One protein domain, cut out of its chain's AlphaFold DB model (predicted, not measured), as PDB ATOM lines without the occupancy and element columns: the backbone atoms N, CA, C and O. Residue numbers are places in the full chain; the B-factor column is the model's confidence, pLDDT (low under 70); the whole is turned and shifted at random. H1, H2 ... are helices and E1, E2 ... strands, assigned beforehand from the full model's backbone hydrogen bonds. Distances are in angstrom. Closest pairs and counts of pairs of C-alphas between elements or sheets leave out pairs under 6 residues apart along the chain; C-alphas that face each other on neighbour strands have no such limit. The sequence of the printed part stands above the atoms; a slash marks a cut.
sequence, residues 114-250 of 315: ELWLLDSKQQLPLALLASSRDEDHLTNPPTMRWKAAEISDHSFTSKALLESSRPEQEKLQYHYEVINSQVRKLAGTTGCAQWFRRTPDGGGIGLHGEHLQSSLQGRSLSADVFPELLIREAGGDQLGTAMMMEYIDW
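AT A GLANCE: This is residues 114 to 250 of the 315 residues of an uncharacterized protein of Halobacteria archaeon (UniProt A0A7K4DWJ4). A small, strongly twisted sheet of four strands makes one end of an elongated model and a loose cluster of helices H1, H2 and H4 makes the other, with H3 reaching between them. Two long stretches with no named element, residues 133 to 158 and 207 to 237, lead from the sheet end to the helix end. The printed part has 137 residues, with four named helices and four named strands in the order E1 E2 H1 H2 H3 E3 E4 H4; the sheet's order is E2 E1 E3 E4, antiparallel throughout. The class is mixed, helices and strands, with under half of the residues in named elements. The whole is compact, with a radius of gyration of the C-alphas of 15.9 A, and spans 47 by 27 by 26 A.

HOW THE PARTS SIT: Start at the inner strand E1, residues 114 to 118. On it, N 115 is 2.8 A from O 130 of E2, residues 125 to 132, an edge strand that forms a hairpin with E1 and bends by 68 degrees at residue 129. E1's other neighbour is E3, residues 192 to 198, where N 116 and O 194 are 2.9 A apart. E3 forms a hairpin with the edge strand E4, residues 204 to 206, with N 197 and O 205 at 2.9 A. Residues 204 to 205 of E4 also pair, antiparallel, with residues 220 to 221. Next look at H3, residues 175 to 187, which only grazes the sheet with its residues 183 to 187; the C-alphas of Leu 118 and Ala 187 are 5.8 A apart. With residues 178 to 182 alone, H3 touches residues 240 to 244 of H4, residues 238 to 250, at a steep tilt of 61 degrees, opposite ways; their closest C-alphas, of Ile 179 and Met 244, are 6.8 A apart. H4 also touches H1, residues 159 to 163, closest at the C-alphas of Ala 160 and Met 243, 6.1 A. H2, residues 168 to 171, is close to H1 but not clearly touching, with the C-alphas of Leu 162 and Lys 171 closest at 5.8 A. Every O i to N i+4 pair is within hydrogen-bond range in H1 and H4, and 8 of 9 are in H3; H2 is too short for such a pair.

IN THESE COORDINATES: Find C-alpha 114 at (413.653, 586.942, 387.814), where E1 begins its 11.9 A. E2 covers 16.5 A, E3 18.6 A and E4 6.3 A. H3 runs 19.1 A from C-alpha 175 at (436.250, 601.378, 386.889), and H1 and H2 are short, at 6.0 A and 5.0 A. H4 runs 18.5 A to C-alpha 250 at (426.258, 605.924, 382.663).

THE WHOLE: The two C-alphas farthest apart are those of Asp 136 and Ser 165, 49.4 A. The printed part has no cut. The links E2 to H1 and E4 to H4 are long. The mean pLDDT of the printed part is 92.4, and residue 235 is under 70.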
ATOM      1  N   GLU A 114     412.447 586.151 387.596       98.00
ATOM      2  CA  GLU A 114     413.653 586.942 387.814       98.00
ATOM      3  C   GLU A 114     414.619 586.225 388.753       98.00
ATOM      4  O   GLU A 114     414.267 585.915 389.891       98.00
ATOM      5  N   LEU A 115     415.851 585.986 388.302       98.06
ATOM      6  CA  LEU A 115     416.916 585.423 389.123       98.06
ATOM      7  C   LEU A 115     417.704 586.547 389.776       98.06
ATOM      8  O   LEU A 115     418.526 587.201 389.131       98.06
ATOM      9  N   TRP A 116     417.500 586.738 391.070       98.06
ATOM     10  CA  TRP A 116     418.195 587.760 391.837       98.06
ATOM     11  C   TRP A 116     419.374 587.170 392.594       98.06
ATOM     12  O   TRP A 116     419.214 586.217 393.355       98.06
ATOM     13  N   LEU A 117     420.547 587.784 392.444       97.50
ATOM     14  CA  LEU A 117     421.625 587.660 393.418       97.50
ATOM     15  C   LEU A 117     421.135 588.262 394.737       97.50
ATOM     16  O   LEU A 117     420.562 589.351 394.729       97.50
ATOM     17  N   LEU A 118     421.351 587.576 395.852       96.94
ATOM     18  CA  LEU A 118     420.915 588.007 397.176       96.94
ATOM     19  C   LEU A 118     422.081 588.611 397.959       96.94
ATOM     20  O   LEU A 118     423.225 588.170 397.830       96.94
ATOM     21  N   ASP A 119     421.798 589.607 398.798       95.00
ATOM     22  CA  ASP A 119     422.800 590.111 399.731       95.00
ATOM     23  C   ASP A 119     423.054 589.112 400.871       95.00
ATOM     24  O   ASP A 119     422.150 588.443 401.372       95.00
ATOM     25  N   SER A 120     424.306 589.028 401.309       93.94
ATOM     26  CA  SER A 120     424.749 588.043 402.299       93.94
ATOM     27  C   SER A 120     424.154 588.234 403.698       93.94
ATOM     28  O   SER A 120     424.164 587.286 404.483       93.94
ATOM     29  N   LYS A 121     423.641 589.426 404.031       93.06
ATOM     30  CA  LYS A 121     423.191 589.764 405.390       93.06
ATOM     31  C   LYS A 121     421.704 589.496 405.589       93.06
ATOM     32  O   LYS A 121     421.324 588.854 406.561       93.06
ATOM     33  N   GLN A 122     420.877 590.021 404.695       93.50
ATOM     34  CA  GLN A 122     419.417 590.010 404.776       93.50
ATOM     35  C   GLN A 122     418.790 589.027 403.787       93.50
ATOM     36  O   GLN A 122     417.590 588.774 403.862       93.50
ATOM     37  N   GLN A 123     419.585 588.460 402.872       95.50
ATOM     38  CA  GLN A 123     419.102 587.581 401.809       95.50
ATOM     39  C   GLN A 123     418.041 588.268 400.937       95.50
ATOM     40  O   GLN A 123     417.113 587.612 400.462       95.50
ATOM     41  N   LEU A 124     418.143 589.586 400.735       96.75
ATOM     42  CA  LEU A 124     417.229 590.354 399.888       96.75
ATOM     43  C   LEU A 124     417.821 590.567 398.484       96.75
ATOM     44  O   LEU A 124     419.049 590.550 398.340       96.75
ATOM     45  N   PRO A 125     416.983 590.802 397.454       97.62
ATOM     46  CA  PRO A 125     417.426 591.050 396.081       97.62
ATOM     47  C   PRO A 125     418.466 592.176 395.971       97.62
ATOM     48  O   PRO A 125     418.209 593.325 396.329       97.62
ATOM     49  N   LEU A 126     419.668 591.840 395.508       96.81
ATOM     50  CA  LEU A 126     420.811 592.745 395.377       96.81
ATOM     51  C   LEU A 126     421.025 593.180 393.926       96.81
ATOM     52  O   LEU A 126     421.169 594.371 393.669       96.81
ATOM     53  N   ALA A 127     421.084 592.230 392.993       96.88
ATOM     54  CA  ALA A 127     421.289 592.508 391.574       96.88
ATOM     55  C   ALA A 127     420.650 591.414 390.713       96.88
ATOM     56  O   ALA A 127     420.790 590.226 391.011       96.88
ATOM     57  N   LEU A 128     419.961 591.809 389.648       97.56
ATOM     58  CA  LEU A 128     419.293 590.887 388.743       97.56
ATOM     59  C   LEU A 128     420.325 590.214 387.830       97.56
ATOM     60  O   LEU A 128     421.093 590.883 387.137       97.56
ATOM     61  N   LEU A 129     420.347 588.882 387.835       97.00
ATOM     62  CA  LEU A 129     421.288 588.076 387.059       97.00
ATOM     63  C   LEU A 129     420.709 587.649 385.713       97.00
ATOM     64  O   LEU A 129     421.392 587.768 384.696       97.00
ATOM     65  N   ALA A 130     419.475 587.150 385.728       96.69
ATOM     66  CA  ALA A 130     418.777 586.601 384.573       96.69
ATOM     67  C   ALA A 130     417.263 586.788 384.725       96.69
ATOM     68  O   ALA A 130     416.764 587.033 385.825       96.69
ATOM     69  N   SER A 131     416.542 586.648 383.619       96.94
ATOM     70  CA  SER A 131     415.086 586.658 383.587       96.94
ATOM     71  C   SER A 131     414.563 585.637 382.575       96.94
ATOM     72  O   SER A 131     415.292 585.212 381.675       96.94
ATOM     73  N   SER A 132     413.317 585.204 382.748       96.44
ATOM     74  CA  SER A 132     412.634 584.260 381.863       96.44
ATOM     75  C   SER A 132     411.141 584.569 381.817       96.44
ATOM     76  O   SER A 132     410.578 585.085 382.782       96.44
ATOM     77  N   ARG A 133     410.494 584.226 380.703       94.94
ATOM     78  CA  ARG A 133     409.028 584.234 380.567       94.94
ATOM     79  C   ARG A 133     408.379 582.927 381.017       94.94
ATOM     80  O   ARG A 133     407.183 582.894 381.275       94.94
ATOM     81  N   ASP A 134     409.172 581.863 381.091       93.62
ATOM     82  CA  ASP A 134     408.704 580.496 381.282       93.62
ATOM     83  C   ASP A 134     409.361 579.870 382.518       93.62
ATOM     84  O   ASP A 134     410.589 579.904 382.664       93.62
ATOM     85  N   GLU A 135     408.522 579.323 383.397       94.25
ATOM     86  CA  GLU A 135     408.915 578.648 384.635       94.25
ATOM     87  C   GLU A 135     409.575 577.290 384.364       94.25
ATOM     88  O   GLU A 135     410.468 576.878 385.103       94.25
ATOM     89  N   ASP A 136     409.205 576.618 383.272       92.19
ATOM     90  CA  ASP A 136     409.772 575.312 382.921       92.19
ATOM     91  C   ASP A 136     411.190 575.443 382.333       92.19
ATOM     92  O   ASP A 136     411.957 574.479 382.290       92.19
ATOM     93  N   HIS A 137     411.573 576.657 381.922       89.81
ATOM     94  CA  HIS A 137     412.841 576.955 381.253       89.81
ATOM     95  C   HIS A 137     413.721 577.951 382.029       89.81
ATOM     96  O   HIS A 137     414.459 578.750 381.440       89.81
ATOM     97  N   LEU A 138     413.696 577.897 383.364       93.94
ATOM     98  CA  LEU A 138     414.558 578.720 384.219       93.94
ATOM     99  C   LEU A 138     416.028 578.293 384.107       93.94
ATOM    100  O   LEU A 138     416.480 577.325 384.715       93.94
ATOM    101  N   THR A 139     416.790 579.037 383.303       89.94
ATOM    102  CA  THR A 139     418.205 578.748 383.040       89.94
ATOM    103  C   THR A 139     419.112 579.630 383.884       89.94
ATOM    104  O   THR A 139     419.151 580.852 383.737       89.94
ATOM    105  N   ASN A 140     419.904 578.989 384.737       90.69
ATOM    106  CA  ASN A 140     420.901 579.663 385.552       90.69
ATOM    107  C   ASN A 140     422.118 580.083 384.705       90.69
ATOM    108  O   ASN A 140     422.608 579.285 383.899       90.69
ATOM    109  N   PRO A 141     422.654 581.309 384.877       88.38
ATOM    110  CA  PRO A 141     423.908 581.686 384.244       88.38
ATOM    111  C   PRO A 141     425.046 580.779 384.741       88.38
ATOM    112  O   PRO A 141     425.049 580.373 385.904       88.38
ATOM    113  N   PRO A 142     426.068 580.514 383.905       84.38
ATOM    114  CA  PRO A 142     427.163 579.605 384.257       84.38
ATOM    115  C   PRO A 142     427.969 580.086 385.470       84.38
ATOM    116  O   PRO A 142     428.615 579.295 386.149       84.38
ATOM    117  N   THR A 143     427.940 581.391 385.749       84.12
ATOM    118  CA  THR A 143     428.479 581.964 386.979       84.12
ATOM    119  C   THR A 143     427.407 582.794 387.668       84.12
ATOM    120  O   THR A 143     426.855 583.699 387.041       84.12
ATOM    121  N   MET A 144     427.203 582.579 388.971       88.94
ATOM    122  CA  MET A 144     426.379 583.426 389.851       88.94
ATOM    123  C   MET A 144     427.080 584.753 390.168       88.94
ATOM    124  O   MET A 144     427.314 585.116 391.318       88.94
ATOM    125  N   ARG A 145     427.512 585.454 389.119       89.44
ATOM    126  CA  ARG A 145     428.247 586.711 389.197       89.44
ATOM    127  C   ARG A 145     427.568 587.731 388.308       89.44
ATOM    128  O   ARG A 145     427.492 587.550 387.095       89.44
ATOM    129  N   TRP A 146     427.133 588.811 388.935       94.75
ATOM    130  CA  TRP A 146     426.670 589.991 388.230       94.75
ATOM    131  C   TRP A 146     427.855 590.715 387.576       94.75
ATOM    132  O   TRP A 146     428.975 590.689 388.100       94.75
ATOM    133  N   LYS A 147     427.600 591.350 386.431       94.00
ATOM    134  CA  LYS A 147     428.591 592.113 385.666       94.00
ATOM    135  C   LYS A 147     428.041 593.499 385.346       94.00
ATOM    136  O   LYS A 147     426.951 593.605 384.796       94.00
ATOM    137  N   ALA A 148     428.824 594.534 385.628       94.25
ATOM    138  CA  ALA A 148     428.513 595.927 385.322       94.25
ATOM    139  C   ALA A 148     428.666 596.257 383.832       94.25
ATOM    140  O   ALA A 148     427.901 597.054 383.289       94.25
ATOM    141  N   ALA A 149     429.657 595.653 383.178       93.25
ATOM    142  CA  ALA A 149     429.996 595.883 381.781       93.25
ATOM    143  C   ALA A 149     430.586 594.613 381.150       93.25
ATOM    144  O   ALA A 149     430.940 593.656 381.849       93.25
ATOM    145  N   GLU A 150     430.679 594.605 379.821       89.25
ATOM    146  CA  GLU A 150     431.447 593.591 379.099       89.25
ATOM    147  C   GLU A 150     432.940 593.783 379.376       89.25
ATOM    148  O   GLU A 150     433.394 594.901 379.610       89.25
ATOM    149  N   ILE A 151     433.726 592.708 379.290       85.00
ATOM    150  CA  ILE A 151     435.171 592.774 379.580       85.00
ATOM    151  C   ILE A 151     435.875 593.796 378.674       85.00
ATOM    152  O   ILE A 151     436.789 594.483 379.122       85.00
ATOM    153  N   SER A 152     435.424 593.910 377.423       85.81
ATOM    154  CA  SER A 152     435.948 594.842 376.421       85.81
ATOM    155  C   SER A 152     435.383 596.264 376.517       85.81
ATOM    156  O   SER A 152     435.833 597.134 375.775       85.81
ATOM    157  N   ASP A 153     434.381 596.516 377.366       86.62
ATOM    158  CA  ASP A 153     433.781 597.844 377.513       86.62
ATOM    159  C   ASP A 153     434.464 598.618 378.644       86.62
ATOM    160  O   ASP A 153     434.172 598.462 379.829       86.62
ATOM    161  N   HIS A 154     435.387 599.491 378.255       86.06
ATOM    162  CA  HIS A 154     436.119 600.371 379.165       86.06
ATOM    163  C   HIS A 154     435.543 601.796 379.199       86.06
ATOM    164  O   HIS A 154     436.204 602.719 379.667       86.06
ATOM    165  N   SER A 155     434.328 602.002 378.678       89.88
ATOM    166  CA  SER A 155     433.748 603.340 378.503       89.88
ATOM    167  C   SER A 155     433.153 603.941 379.778       89.88
ATOM    168  O   SER A 155     432.831 605.132 379.799       89.88
ATOM    169  N   PHE A 156     432.966 603.135 380.828       93.06
ATOM    170  CA  PHE A 156     432.582 603.636 382.143       93.06
ATOM    171  C   PHE A 156     433.809 604.172 382.882       93.06
ATOM    172  O   PHE A 156     434.755 603.434 383.163       93.06
ATOM    173  N   THR A 157     433.753 605.450 383.241       93.12
ATOM    174  CA  THR A 157     434.727 606.123 384.095       93.12
ATOM    175  C   THR A 157     433.987 606.830 385.223       93.12
ATOM    176  O   THR A 157     432.862 607.299 385.063       93.12
ATOM    177  N   SER A 158     434.626 606.882 386.384       94.44
ATOM    178  CA  SER A 158     434.068 607.424 387.622       94.44
ATOM    179  C   SER A 158     434.949 608.567 388.104       94.44
ATOM    180  O   SER A 158     436.153 608.368 388.290       94.44
ATOM    181  N   LYS A 159     434.360 609.750 388.312       94.75
ATOM    182  CA  LYS A 159     435.081 610.912 388.845       94.75
ATOM    183  C   LYS A 159     435.362 610.704 390.324       94.75
ATOM    184  O   LYS A 159     436.483 610.948 390.759       94.75
ATOM    185  N   ALA A 160     434.402 610.136 391.055       93.19
ATOM    186  CA  ALA A 160     434.564 609.799 392.465       93.19
ATOM    187  C   ALA A 160     435.805 608.925 392.723       93.19
ATOM    188  O   ALA A 160     436.546 609.174 393.674       93.19
ATOM    189  N   LEU A 161     436.084 607.931 391.866       92.62
ATOM    190  CA  LEU A 161     437.295 607.115 391.988       92.62
ATOM    191  C   LEU A 161     438.567 607.925 391.715       92.62
ATOM    192  O   LEU A 161     439.521 607.833 392.491       92.62
ATOM    193  N   LEU A 162     438.577 608.729 390.646       93.38
ATOM    194  CA  LEU A 162     439.732 609.550 390.261       93.38
ATOM    195  C   LEU A 162     440.094 610.572 391.347       93.38
ATOM    196  O   LEU A 162     441.271 610.765 391.650       93.38
ATOM    197  N   GLU A 163     439.088 611.174 391.975       93.62
ATOM    198  CA  GLU A 163     439.237 612.189 393.024       93.62
ATOM    199  C   GLU A 163     439.440 611.584 394.424       93.62
ATOM    200  O   GLU A 163     439.772 612.297 395.371       93.62
ATOM    201  N   SER A 164     439.282 610.264 394.578       91.81
ATOM    202  CA  SER A 164     439.461 609.590 395.865       91.81
ATOM    203  C   SER A 164     440.918 609.589 396.346       91.81
ATOM    204  O   SER A 164     441.871 609.744 395.579       91.81
ATOM    205  N   SER A 165     441.109 609.319 397.636       90.25
ATOM    206  CA  SER A 165     442.422 609.114 398.258       90.25
ATOM    207  C   SER A 165     443.026 607.721 398.010       90.25
ATOM    208  O   SER A 165     444.012 607.361 398.654       90.25
ATOM    209  N   ARG A 166     442.449 606.915 397.103       86.56
ATOM    210  CA  ARG A 166     442.985 605.588 396.764       86.56
ATOM    211  C   ARG A 166     444.331 605.682 396.029       86.56
ATOM    212  O   ARG A 166     444.592 606.692 395.373       86.56
ATOM    213  N   PRO A 167     445.177 604.639 396.104       88.50
ATOM    214  CA  PRO A 167     446.422 604.577 395.344       88.50
ATOM    215  C   PRO A 167     446.193 604.734 393.837       88.50
ATOM    216  O   PRO A 167     445.204 604.234 393.305       88.50
ATOM    217  N   GLU A 168     447.142 605.351 393.129       87.12
ATOM    218  CA  GLU A 168     447.033 605.594 391.681       87.12
ATOM    219  C   GLU A 168     446.825 604.297 390.882       87.12
ATOM    220  O   GLU A 168     446.034 604.256 389.945       87.12
ATOM    221  N   GLN A 169     447.448 603.188 391.302       83.06
ATOM    222  CA  GLN A 169     447.238 601.885 390.659       83.06
ATOM    223  C   GLN A 169     445.781 601.405 390.744       83.06
ATOM    224  O   GLN A 169     445.290 600.786 389.804       83.06
ATOM    225  N   GLU A 170     445.071 601.710 391.836       79.62
ATOM    226  CA  GLU A 170     443.645 601.389 391.973       79.62
ATOM    227  C   GLU A 170     442.753 602.325 391.148       79.62
ATOM    228  O   GLU A 170     441.618 601.970 390.845       79.62
ATOM    229  N   LYS A 171     443.238 603.508 390.764       84.38
ATOM    230  CA  LYS A 171     442.510 604.427 389.876       84.38
ATOM    231  C   LYS A 171     442.658 604.054 388.404       84.38
ATOM    232  O   LYS A 171     441.766 604.336 387.618       84.38
ATOM    233  N   LEU A 172     443.759 603.392 388.045       81.25
ATOM    234  CA  LEU A 172     444.038 602.915 386.685       81.25
ATOM    235  C   LEU A 172     443.326 601.598 386.335       81.25
ATOM    236  O   LEU A 172     443.344 601.184 385.176       81.25
ATOM    237  N   GLN A 173     442.721 600.917 387.313       83.25
ATOM    238  CA  GLN A 173     441.926 599.719 387.042       83.25
ATOM    239  C   GLN A 173     440.653 600.076 386.267       83.25
ATOM    240  O   GLN A 173     440.140 601.190 386.358       83.25
ATOM    241  N   TYR A 174     440.083 599.111 385.547       88.25
ATOM    242  CA  TYR A 174     438.792 599.321 384.901       88.25
ATOM    243  C   TYR A 174     437.729 599.670 385.946       88.25
ATOM    244  O   TYR A 174     437.455 598.885 386.852       88.25
ATOM    245  N   HIS A 175     437.116 600.848 385.832       92.38
ATOM    246  CA  HIS A 175     436.250 601.378 386.889       92.38
ATOM    247  C   HIS A 175     435.022 600.482 387.131       92.38
ATOM    248  O   HIS A 175     434.540 600.386 388.260       92.38
ATOM    249  N   TYR A 176     434.557 599.761 386.103       91.06
ATOM    250  CA  TYR A 176     433.463 598.796 386.235       91.06
ATOM    251  C   TYR A 176     433.834 597.599 387.131       91.06
ATOM    252  O   TYR A 176     432.957 597.018 387.768       91.06
ATOM    253  N   GLU A 177     435.121 597.235 387.239       91.31
ATOM    254  CA  GLU A 177     435.564 596.153 388.129       91.31
ATOM    255  C   GLU A 177     435.405 596.525 389.604       91.31
ATOM    256  O   GLU A 177     435.139 595.653 390.433       91.31
ATOM    257  N   VAL A 178     435.481 597.817 389.937       90.12
ATOM    258  CA  VAL A 178     435.199 598.301 391.294       90.12
ATOM    259  C   VAL A 178     433.732 598.068 391.646       90.12
ATOM    260  O   VAL A 178     433.443 597.533 392.719       90.12
ATOM    261  N   ILE A 179     432.816 598.356 390.713       92.31
ATOM    262  CA  ILE A 179     431.382 598.068 390.868       92.31
ATOM    263  C   ILE A 179     431.155 596.553 391.002       92.31
ATOM    264  O   ILE A 179     430.513 596.103 391.952       92.31
ATOM    265  N   ASN A 180     431.756 595.740 390.120       93.25
ATOM    266  CA  ASN A 180     431.689 594.273 390.203       93.25
ATOM    267  C   ASN A 180     432.191 593.753 391.559       93.25
ATOM    268  O   ASN A 180     431.641 592.806 392.120       93.25
ATOM    269  N   SER A 181     433.279 594.324 392.078       91.06
ATOM    270  CA  SER A 181     433.867 593.954 393.369       91.06
ATOM    271  C   SER A 181     432.945 594.311 394.535       91.06
ATOM    272  O   SER A 181     432.739 593.493 395.433       91.06
ATOM    273  N   GLN A 182     432.315 595.486 394.493       91.69
ATOM    274  CA  GLN A 182     431.346 595.912 395.499       91.69
ATOM    275  C   GLN A 182     430.126 594.987 395.545       91.69
ATOM    276  O   GLN A 182     429.762 594.521 396.626       91.69
ATOM    277  N   VAL A 183     429.539 594.655 394.392       94.06
ATOM    278  CA  VAL A 183     428.401 593.723 394.323       94.06
ATOM    279  C   VAL A 183     428.796 592.341 394.848       94.06
ATOM    280  O   VAL A 183     428.086 591.775 395.677       94.06
ATOM    281  N   ARG A 184     429.974 591.827 394.465       93.12
ATOM    282  CA  ARG A 184     430.515 590.564 395.003       93.12
ATOM    283  C   ARG A 184     430.676 590.603 396.523       93.12
ATOM    284  O   ARG A 184     430.290 589.659 397.203       93.12
ATOM    285  N   LYS A 185     431.211 591.695 397.070       92.56
ATOM    286  CA  LYS A 185     431.382 591.864 398.519       92.56
ATOM    287  C   LYS A 185     430.039 591.823 399.254       92.56
ATOM    288  O   LYS A 185     429.953 591.200 400.309       92.56
ATOM    289  N   LEU A 186     429.003 592.457 398.703       93.62
ATOM    290  CA  LEU A 186     427.659 592.463 399.286       93.62
ATOM    291  C   LEU A 186     426.975 591.096 399.196       93.62
ATOM    292  O   LEU A 186     426.341 590.673 400.164       93.62
ATOM    293  N   ALA A 187     427.156 590.381 398.086       93.62
ATOM    294  CA  ALA A 187     426.621 589.035 397.878       93.62
ATOM    295  C   ALA A 187     427.316 587.949 398.724       93.62
ATOM    296  O   ALA A 187     426.757 586.874 398.946       93.62
ATOM    297  N   GLY A 188     428.525 588.223 399.222       91.00
ATOM    298  CA  GLY A 188     429.340 587.257 399.954       91.00
ATOM    299  C   GLY A 188     430.160 586.343 399.036       91.00
ATOM    300  O   GLY A 188     430.086 586.412 397.812       91.00
ATOM    301  N   THR A 189     430.984 585.483 399.637       82.31
ATOM    302  CA  THR A 189     432.003 584.679 398.931       82.31
ATOM    303  C   THR A 189     431.423 583.685 397.931       82.31
ATOM    304  O   THR A 189     431.955 583.553 396.829       82.31
ATOM    305  N   THR A 190     430.354 582.987 398.309       83.31
ATOM    306  CA  THR A 190     429.748 581.933 397.482       83.31
ATOM    307  C   THR A 190     428.709 582.495 396.504       83.31
ATOM    308  O   THR A 190     428.534 581.935 395.427       83.31
ATOM    309  N   GLY A 191     428.073 583.624 396.848       84.31
ATOM    310  CA  GLY A 191     426.944 584.198 396.113       84.31
ATOM    311  C   GLY A 191     425.705 583.299 396.178       84.31
ATOM    312  O   GLY A 191     425.703 582.188 395.651       84.31
ATOM    313  N   CYS A 192     424.647 583.776 396.833       94.19
ATOM    314  CA  CYS A 192     423.343 583.109 396.845       94.19
ATOM    315  C   CYS A 192     422.441 583.767 395.804       94.19
ATOM    316  O   CYS A 192     422.415 584.994 395.721       94.19
ATOM    317  N   ALA A 193     421.686 582.983 395.038       96.62
ATOM    318  CA  ALA A 193     420.718 583.512 394.083       96.62
ATOM    319  C   ALA A 193     419.371 582.801 394.217       96.62
ATOM    320  O   ALA A 193     419.325 581.624 394.563       96.62
ATOM    321  N   GLN A 194     418.280 583.509 393.943       97.88
ATOM    322  CA  GLN A 194     416.930 582.952 393.986       97.88
ATOM    323  C   GLN A 194     416.093 583.452 392.814       97.88
ATOM    324  O   GLN A 194     416.080 584.650 392.526       97.88
ATOM    325  N   TRP A 195     415.383 582.528 392.168       98.38
ATOM    326  CA  TRP A 195     414.327 582.857 391.222       98.38
ATOM    327  C   TRP A 195     413.101 583.370 391.962       98.38
ATOM    328  O   TRP A 195     412.689 582.798 392.969       98.38
ATOM    329  N   PHE A 196     412.487 584.417 391.438       98.50
ATOM    330  CA  PHE A 196     411.209 584.927 391.900       98.50
ATOM    331  C   PHE A 196     410.247 585.005 390.732       98.50
ATOM    332  O   PHE A 196     410.592 585.558 389.689       98.50
ATOM    333  N   ARG A 197     409.021 584.526 390.928       98.31
ATOM    334  CA  ARG A 197     407.905 584.896 390.060       98.31
ATOM    335  C   ARG A 197     407.374 586.246 390.520       98.31
ATOM    336  O   ARG A 197     406.932 586.370 391.664       98.31
ATOM    337  N   ARG A 198     407.429 587.247 389.648       97.38
ATOM    338  CA  ARG A 198     406.934 588.596 389.931       97.38
ATOM    339  C   ARG A 198     405.410 588.618 389.914       97.38
ATOM    340  O   ARG A 198     404.776 587.978 389.074       97.38
ATOM    341  N   THR A 199     404.827 589.322 390.874       96.00
ATOM    342  CA  THR A 199     403.379 589.504 391.008       96.00
ATOM    343  C   THR A 199     402.953 590.860 390.431       96.00
ATOM    344  O   THR A 199     403.784 591.764 390.326       96.00
ATOM    345  N   PRO A 200     401.675 591.038 390.033       92.69
ATOM    346  CA  PRO A 200     401.214 592.278 389.392       92.69
ATOM    347  C   PRO A 200     401.365 593.552 390.238       92.69
ATOM    348  O   PRO A 200     401.405 594.646 389.690       92.69
ATOM    349  N   ASP A 201     401.453 593.422 391.562       92.56
ATOM    350  CA  ASP A 201     401.726 594.513 392.508       92.56
ATOM    351  C   ASP A 201     403.225 594.859 392.626       92.56
ATOM    352  O   ASP A 201     403.603 595.696 393.441       92.56
ATOM    353  N   GLY A 202     404.089 594.210 391.839       92.75
ATOM    354  CA  GLY A 202     405.540 594.377 391.877       92.75
ATOM    355  C   GLY A 202     406.234 593.547 392.959       92.75
ATOM    356  O   GLY A 202     407.455 593.627 393.088       92.75
ATOM    357  N   GLY A 203     405.502 592.747 393.737       97.19
ATOM    358  CA  GLY A 203     406.069 591.783 394.678       97.19
ATOM    359  C   GLY A 203     406.664 590.551 393.988       97.19
ATOM    360  O   GLY A 203     406.754 590.455 392.759       97.19
ATOM    361  N   GLY A 204     407.124 589.583 394.779       98.06
ATOM    362  CA  GLY A 204     407.677 588.343 394.241       98.06
ATOM    363  C   GLY A 204     407.510 587.143 395.159       98.06
ATOM    364  O   GLY A 204     407.740 587.234 396.364       98.06
ATOM    365  N   ILE A 205     407.171 586.003 394.560       98.38
ATOM    366  CA  ILE A 205     407.135 584.699 395.226       98.38
ATOM    367  C   ILE A 205     408.443 583.976 394.917       98.38
ATOM    368  O   ILE A 205     408.769 583.735 393.755       98.38
ATOM    369  N   GLY A 206     409.204 583.654 395.959       98.06
ATOM    370  CA  GLY A 206     410.484 582.971 395.860       98.06
ATOM    371  C   GLY A 206     410.319 581.514 395.441       98.06
ATOM    372  O   GLY A 206     409.583 580.757 396.065       98.06
ATOM    373  N   LEU A 207     411.048 581.115 394.411       97.44
ATOM    374  CA  LEU A 207     411.137 579.754 393.894       97.44
ATOM    375  C   LEU A 207     412.460 579.124 394.367       97.44
ATOM    376  O   LEU A 207     412.969 579.443 395.449       97.44
ATOM    377  N   HIS A 208     413.014 578.225 393.557       95.75
ATOM    378  CA  HIS A 208     414.327 577.625 393.756       95.75
ATOM    379  C   HIS A 208     415.469 578.597 393.401       95.75
ATOM    380  O   HIS A 208     415.254 579.716 392.931       95.75
ATOM    381  N   GLY A 209     416.709 578.183 393.643       94.00
ATOM    382  CA  GLY A 209     417.881 579.010 393.379       94.00
ATOM    383  C   GLY A 209     419.191 578.296 393.680       94.00
ATOM    384  O   GLY A 209     419.192 577.151 394.128       94.00
ATOM    385  N   GLU A 210     420.302 578.990 393.454       93.88
ATOM    386  CA  GLU A 210     421.647 578.469 393.699       93.88
ATOM    387  C   GLU A 210     422.163 578.872 395.072       93.88
ATOM    388  O   GLU A 210     422.039 580.026 395.491       93.88
ATOM    389  N   HIS A 211     422.778 577.905 395.758       92.50
ATOM    390  CA  HIS A 211     423.262 578.048 397.136       92.50
ATOM    391  C   HIS A 211     422.189 578.566 398.113       92.50
ATOM    392  O   HIS A 211     422.505 579.155 399.149       92.50
ATOM    393  N   LEU A 212     420.916 578.334 397.779       93.81
ATOM    394  CA  LEU A 212     419.760 578.839 398.498       93.81
ATOM    395  C   LEU A 212     419.399 577.930 399.675       93.81
ATOM    396  O   LEU A 212     419.261 576.715 399.528       93.81
ATOM    397  N   GLN A 213     419.175 578.527 400.844       91.50
ATOM    398  CA  GLN A 213     418.626 577.805 401.991       91.50
ATOM    399  C   GLN A 213     417.174 577.396 401.718       91.50
ATOM    400  O   GLN A 213     416.363 578.220 401.296       91.50
ATOM    401  N   SER A 214     416.811 576.146 402.018       91.44
ATOM    402  CA  SER A 214     415.461 575.618 401.761       91.44
ATOM    403  C   SER A 214     414.345 576.418 402.446       91.44
ATOM    404  O   SER A 214     413.239 576.474 401.926       91.44
ATOM    405  N   SER A 215     414.637 577.084 403.568       93.94
ATOM    406  CA  SER A 215     413.701 577.960 404.291       93.94
ATOM    407  C   SER A 215     413.282 579.213 403.515       93.94
ATOM    408  O   SER A 215     412.294 579.844 403.878       93.94
ATOM    409  N   LEU A 216     414.027 579.598 402.474       95.12
ATOM    410  CA  LEU A 216     413.733 580.775 401.655       95.12
ATOM    411  C   LEU A 216     412.830 580.458 400.457       95.12
ATOM    412  O   LEU A 216     412.358 581.386 399.800       95.12
ATOM    413  N   GLN A 217     412.586 579.182 400.149       96.00
ATOM    414  CA  GLN A 217     411.681 578.793 399.067       96.00
ATOM    415  C   GLN A 217     410.224 579.046 399.473       96.00
ATOM    416  O   GLN A 217     409.834 578.809 400.614       96.00
ATOM    417  N   GLY A 218     409.420 579.560 398.546       97.06
ATOM    418  CA  GLY A 218     408.023 579.928 398.777       97.06
ATOM    419  C   GLY A 218     407.818 581.241 399.540       97.06
ATOM    420  O   GLY A 218     406.676 581.606 399.812       97.06
ATOM    421  N   ARG A 219     408.887 581.971 399.895       97.69
ATOM    422  CA  ARG A 219     408.751 583.258 400.596       97.69
ATOM    423  C   ARG A 219     408.085 584.305 399.706       97.69
ATOM    424  O   ARG A 219     408.383 584.384 398.519       97.69
ATOM    425  N   SER A 220     407.251 585.150 400.299       98.06
ATOM    426  CA  SER A 220     406.698 586.325 399.625       98.06
ATOM    427  C   SER A 220     407.498 587.559 400.016       98.06
ATOM    428  O   SER A 220     407.732 587.794 401.202       98.06
ATOM    429  N   LEU A 221     407.901 588.347 399.028       98.25
ATOM    430  CA  LEU A 221     408.579 589.625 399.207       98.25
ATOM    431  C   LEU A 221     407.737 590.742 398.584       98.25
ATOM    432  O   LEU A 221     407.172 590.565 397.504       98.25
ATOM    433  N   SER A 222     407.647 591.880 399.268       97.69
ATOM    434  CA  SER A 222     406.946 593.074 398.792       97.69
ATOM    435  C   SER A 222     407.713 593.769 397.663       97.69
ATOM    436  O   SER A 222     408.879 593.474 397.418       97.69
ATOM    437  N   ALA A 223     407.067 594.687 396.944       96.00
ATOM    438  CA  ALA A 223     407.687 595.344 395.796       96.00
ATOM    439  C   ALA A 223     408.910 596.201 396.153       96.00
ATOM    440  O   ALA A 223     409.877 596.239 395.398       96.00
ATOM    441  N   ASP A 224     408.900 596.837 397.326       94.94
ATOM    442  CA  ASP A 224     409.930 597.774 397.786       94.94
ATOM    443  C   ASP A 224     411.307 597.136 398.019       94.94
ATOM    444  O   ASP A 224     412.313 597.844 398.023       94.94
ATOM    445  N   VAL A 225     411.386 595.807 398.173       96.50
ATOM    446  CA  VAL A 225     412.680 595.128 398.356       96.50
ATOM    447  C   VAL A 225     413.374 594.771 397.043       96.50
ATOM    448  O   VAL A 225     414.537 594.363 397.072       96.50
ATOM    449  N   PHE A 226     412.687 594.891 395.904       96.88
ATOM    450  CA  PHE A 226     413.261 594.626 394.588       96.88
ATOM    451  C   PHE A 226     413.797 595.928 393.993       96.88
ATOM    452  O   PHE A 226     413.018 596.850 393.756       96.88
ATOM    453  N   PRO A 227     415.113 596.026 393.733       95.62
ATOM    454  CA  PRO A 227     415.683 597.223 393.138       95.62
ATOM    455  C   PRO A 227     415.082 597.513 391.761       95.62
ATOM    456  O   PRO A 227     415.242 596.731 390.824       95.62
ATOM    457  N   GLU A 228     414.441 598.671 391.631       95.31
ATOM    458  CA  GLU A 228     413.795 599.109 390.393       95.31
ATOM    459  C   GLU A 228     414.785 599.178 389.215       95.31
ATOM    460  O   GLU A 228     414.483 598.755 388.101       95.31
ATOM    461  N   LEU A 229     416.017 599.624 389.482       96.25
ATOM    462  CA  LEU A 229     417.089 599.767 388.492       96.25
ATOM    463  C   LEU A 229     417.894 598.476 388.266       96.25
ATOM    464  O   LEU A 229     419.032 598.525 387.801       96.25
ATOM    465  N   LEU A 230     417.319 597.313 388.600       96.38
ATOM    466  CA  LEU A 230     417.919 595.973 388.472       96.38
ATOM    467  C   LEU A 230     419.138 595.716 389.375       96.38
ATOM    468  O   LEU A 230     419.682 594.611 389.390       96.38
ATOM    469  N   ILE A 231     419.580 596.717 390.130       95.50
ATOM    470  CA  ILE A 231     420.682 596.653 391.085       95.50
ATOM    471  C   ILE A 231     420.398 597.588 392.257       95.50
ATOM    472  O   ILE A 231     419.876 598.687 392.082       95.50
ATOM    473  N   ARG A 232     420.738 597.154 393.471       92.75
ATOM    474  CA  ARG A 232     420.620 597.977 394.673       92.75
ATOM    475  C   ARG A 232     421.677 599.082 394.649       92.75
ATOM    476  O   ARG A 232     422.873 598.801 394.645       92.75
ATOM    477  N   GLU A 233     421.222 600.327 394.686       84.56
ATOM    478  CA  GLU A 233     422.079 601.518 394.599       84.56
ATOM    479  C   GLU A 233     422.962 601.716 395.844       84.56
ATOM    480  O   GLU A 233     424.092 602.199 395.757       84.56
ATOM    481  N   ALA A 234     422.459 601.317 397.016       71.50
ATOM    482  CA  ALA A 234     423.092 601.551 398.309       71.50
ATOM    483  C   ALA A 234     423.597 600.256 398.970       71.50
ATOM    484  O   ALA A 234     423.011 599.181 398.829       71.50
ATOM    485  N   GLY A 235     424.677 600.374 399.753       67.25
ATOM    486  CA  GLY A 235     425.198 599.277 400.585       67.25
ATOM    487  C   GLY A 235     426.718 599.249 400.759       67.25
ATOM    488  O   GLY A 235     427.220 598.465 401.563       67.25
ATOM    489  N   GLY A 236     427.454 600.084 400.021       75.44
ATOM    490  CA  GLY A 236     428.912 600.206 400.106       75.44
ATOM    491  C   GLY A 236     429.402 601.263 401.101       75.44
ATOM    492  O   GLY A 236     428.644 601.796 401.907       75.44
ATOM    493  N   ASP A 237     430.697 601.572 401.020       85.25
ATOM    494  CA  ASP A 237     431.256 602.789 401.612       85.25
ATOM    495  C   ASP A 237     430.812 604.036 400.812       85.25
ATOM    496  O   ASP A 237     430.113 603.939 399.796       85.25
ATOM    497  N   GLN A 238     431.186 605.230 401.282       88.50
ATOM    498  CA  GLN A 238     430.815 606.492 400.629       88.50
ATOM    499  C   GLN A 238     431.286 606.541 399.169       88.50
ATOM    500  O   GLN A 238     430.538 606.973 398.293       88.50
ATOM    501  N   LEU A 239     432.498 606.044 398.903       89.62
ATOM    502  CA  LEU A 239     433.042 605.960 397.553       89.62
ATOM    503  C   LEU A 239     432.224 605.008 396.676       89.62
ATOM    504  O   LEU A 239     431.815 605.391 395.588       89.62
ATOM    505  N   GLY A 240     431.944 603.793 397.149       88.81
ATOM    506  CA  GLY A 240     431.156 602.811 396.410       88.81
ATOM    507  C   GLY A 240     429.737 603.287 396.114       88.81
ATOM    508  O   GLY A 240     429.195 602.999 395.052       88.81
ATOM    509  N   THR A 241     429.140 604.064 397.017       90.50
ATOM    510  CA  THR A 241     427.833 604.695 396.779       90.50
ATOM    511  C   THR A 241     427.923 605.752 395.674       90.50
ATOM    512  O   THR A 241     427.127 605.724 394.740       90.50
ATOM    513  N   ALA A 242     428.928 606.633 395.720       92.69
ATOM    514  CA  ALA A 242     429.141 607.641 394.679       92.69
ATOM    515  C   ALA A 242     429.424 607.005 393.305       92.69
ATOM    516  O   ALA A 242     428.834 607.401 392.303       92.69
ATOM    517  N   MET A 243     430.264 605.968 393.264       93.31
ATOM    518  CA  MET A 243     430.550 605.228 392.035       93.31
ATOM    519  C   MET A 243     429.314 604.512 391.481       93.31
ATOM    520  O   MET A 243     429.146 604.452 390.266       93.31
ATOM    521  N   MET A 244     428.446 603.977 392.347       93.44
ATOM    522  CA  MET A 244     427.193 603.354 391.917       93.44
ATOM    523  C   MET A 244     426.255 604.380 391.274       93.44
ATOM    524  O   MET A 244     425.689 604.107 390.222       93.44
ATOM    525  N   MET A 245     426.146 605.583 391.841       93.25
ATOM    526  CA  MET A 245     425.359 606.672 391.247       93.25
ATOM    527  C   MET A 245     425.910 607.099 389.878       93.25
ATOM    528  O   MET A 245     425.149 607.260 388.928       93.25
ATOM    529  N   GLU A 246     427.234 607.220 389.735       95.38
ATOM    530  CA  GLU A 246     427.867 607.506 388.438       95.38
ATOM    531  C   GLU A 246     427.666 606.366 387.425       95.38
ATOM    532  O   GLU A 246     427.541 606.609 386.222       95.38
ATOM    533  N   TYR A 247     427.622 605.118 387.895       95.56
ATOM    534  CA  TYR A 247     427.302 603.960 387.063       95.56
ATOM    535  C   TYR A 247     425.847 603.995 386.577       95.56
ATOM    536  O   TYR A 247     425.601 603.741 385.398       95.56
ATOM    537  N   ILE A 248     424.896 604.371 387.438       95.25
ATOM    538  CA  ILE A 248     423.491 604.569 387.056       95.25
ATOM    539  C   ILE A 248     423.348 605.704 386.033       95.25
ATOM    540  O   ILE A 248     422.666 605.504 385.033       95.25
ATOM    541  N   ASP A 249     424.046 606.835 386.197       95.62
ATOM    542  CA  ASP A 249     424.131 607.889 385.167       95.62
ATOM    543  C   ASP A 249     424.620 607.313 383.833       95.62
ATOM    544  O   ASP A 249     423.992 607.498 382.785       95.62
ATOM    545  N   TRP A 250     425.716 606.553 383.863       95.75
ATOM    546  CA  TRP A 250     426.258 605.924 382.663       95.75
ATOM    547  C   TRP A 250     425.291 604.945 381.992       95.75
ATOM    548  O   TRP A 250     425.261 604.868 380.760       95.75
TER     549      TRP A 250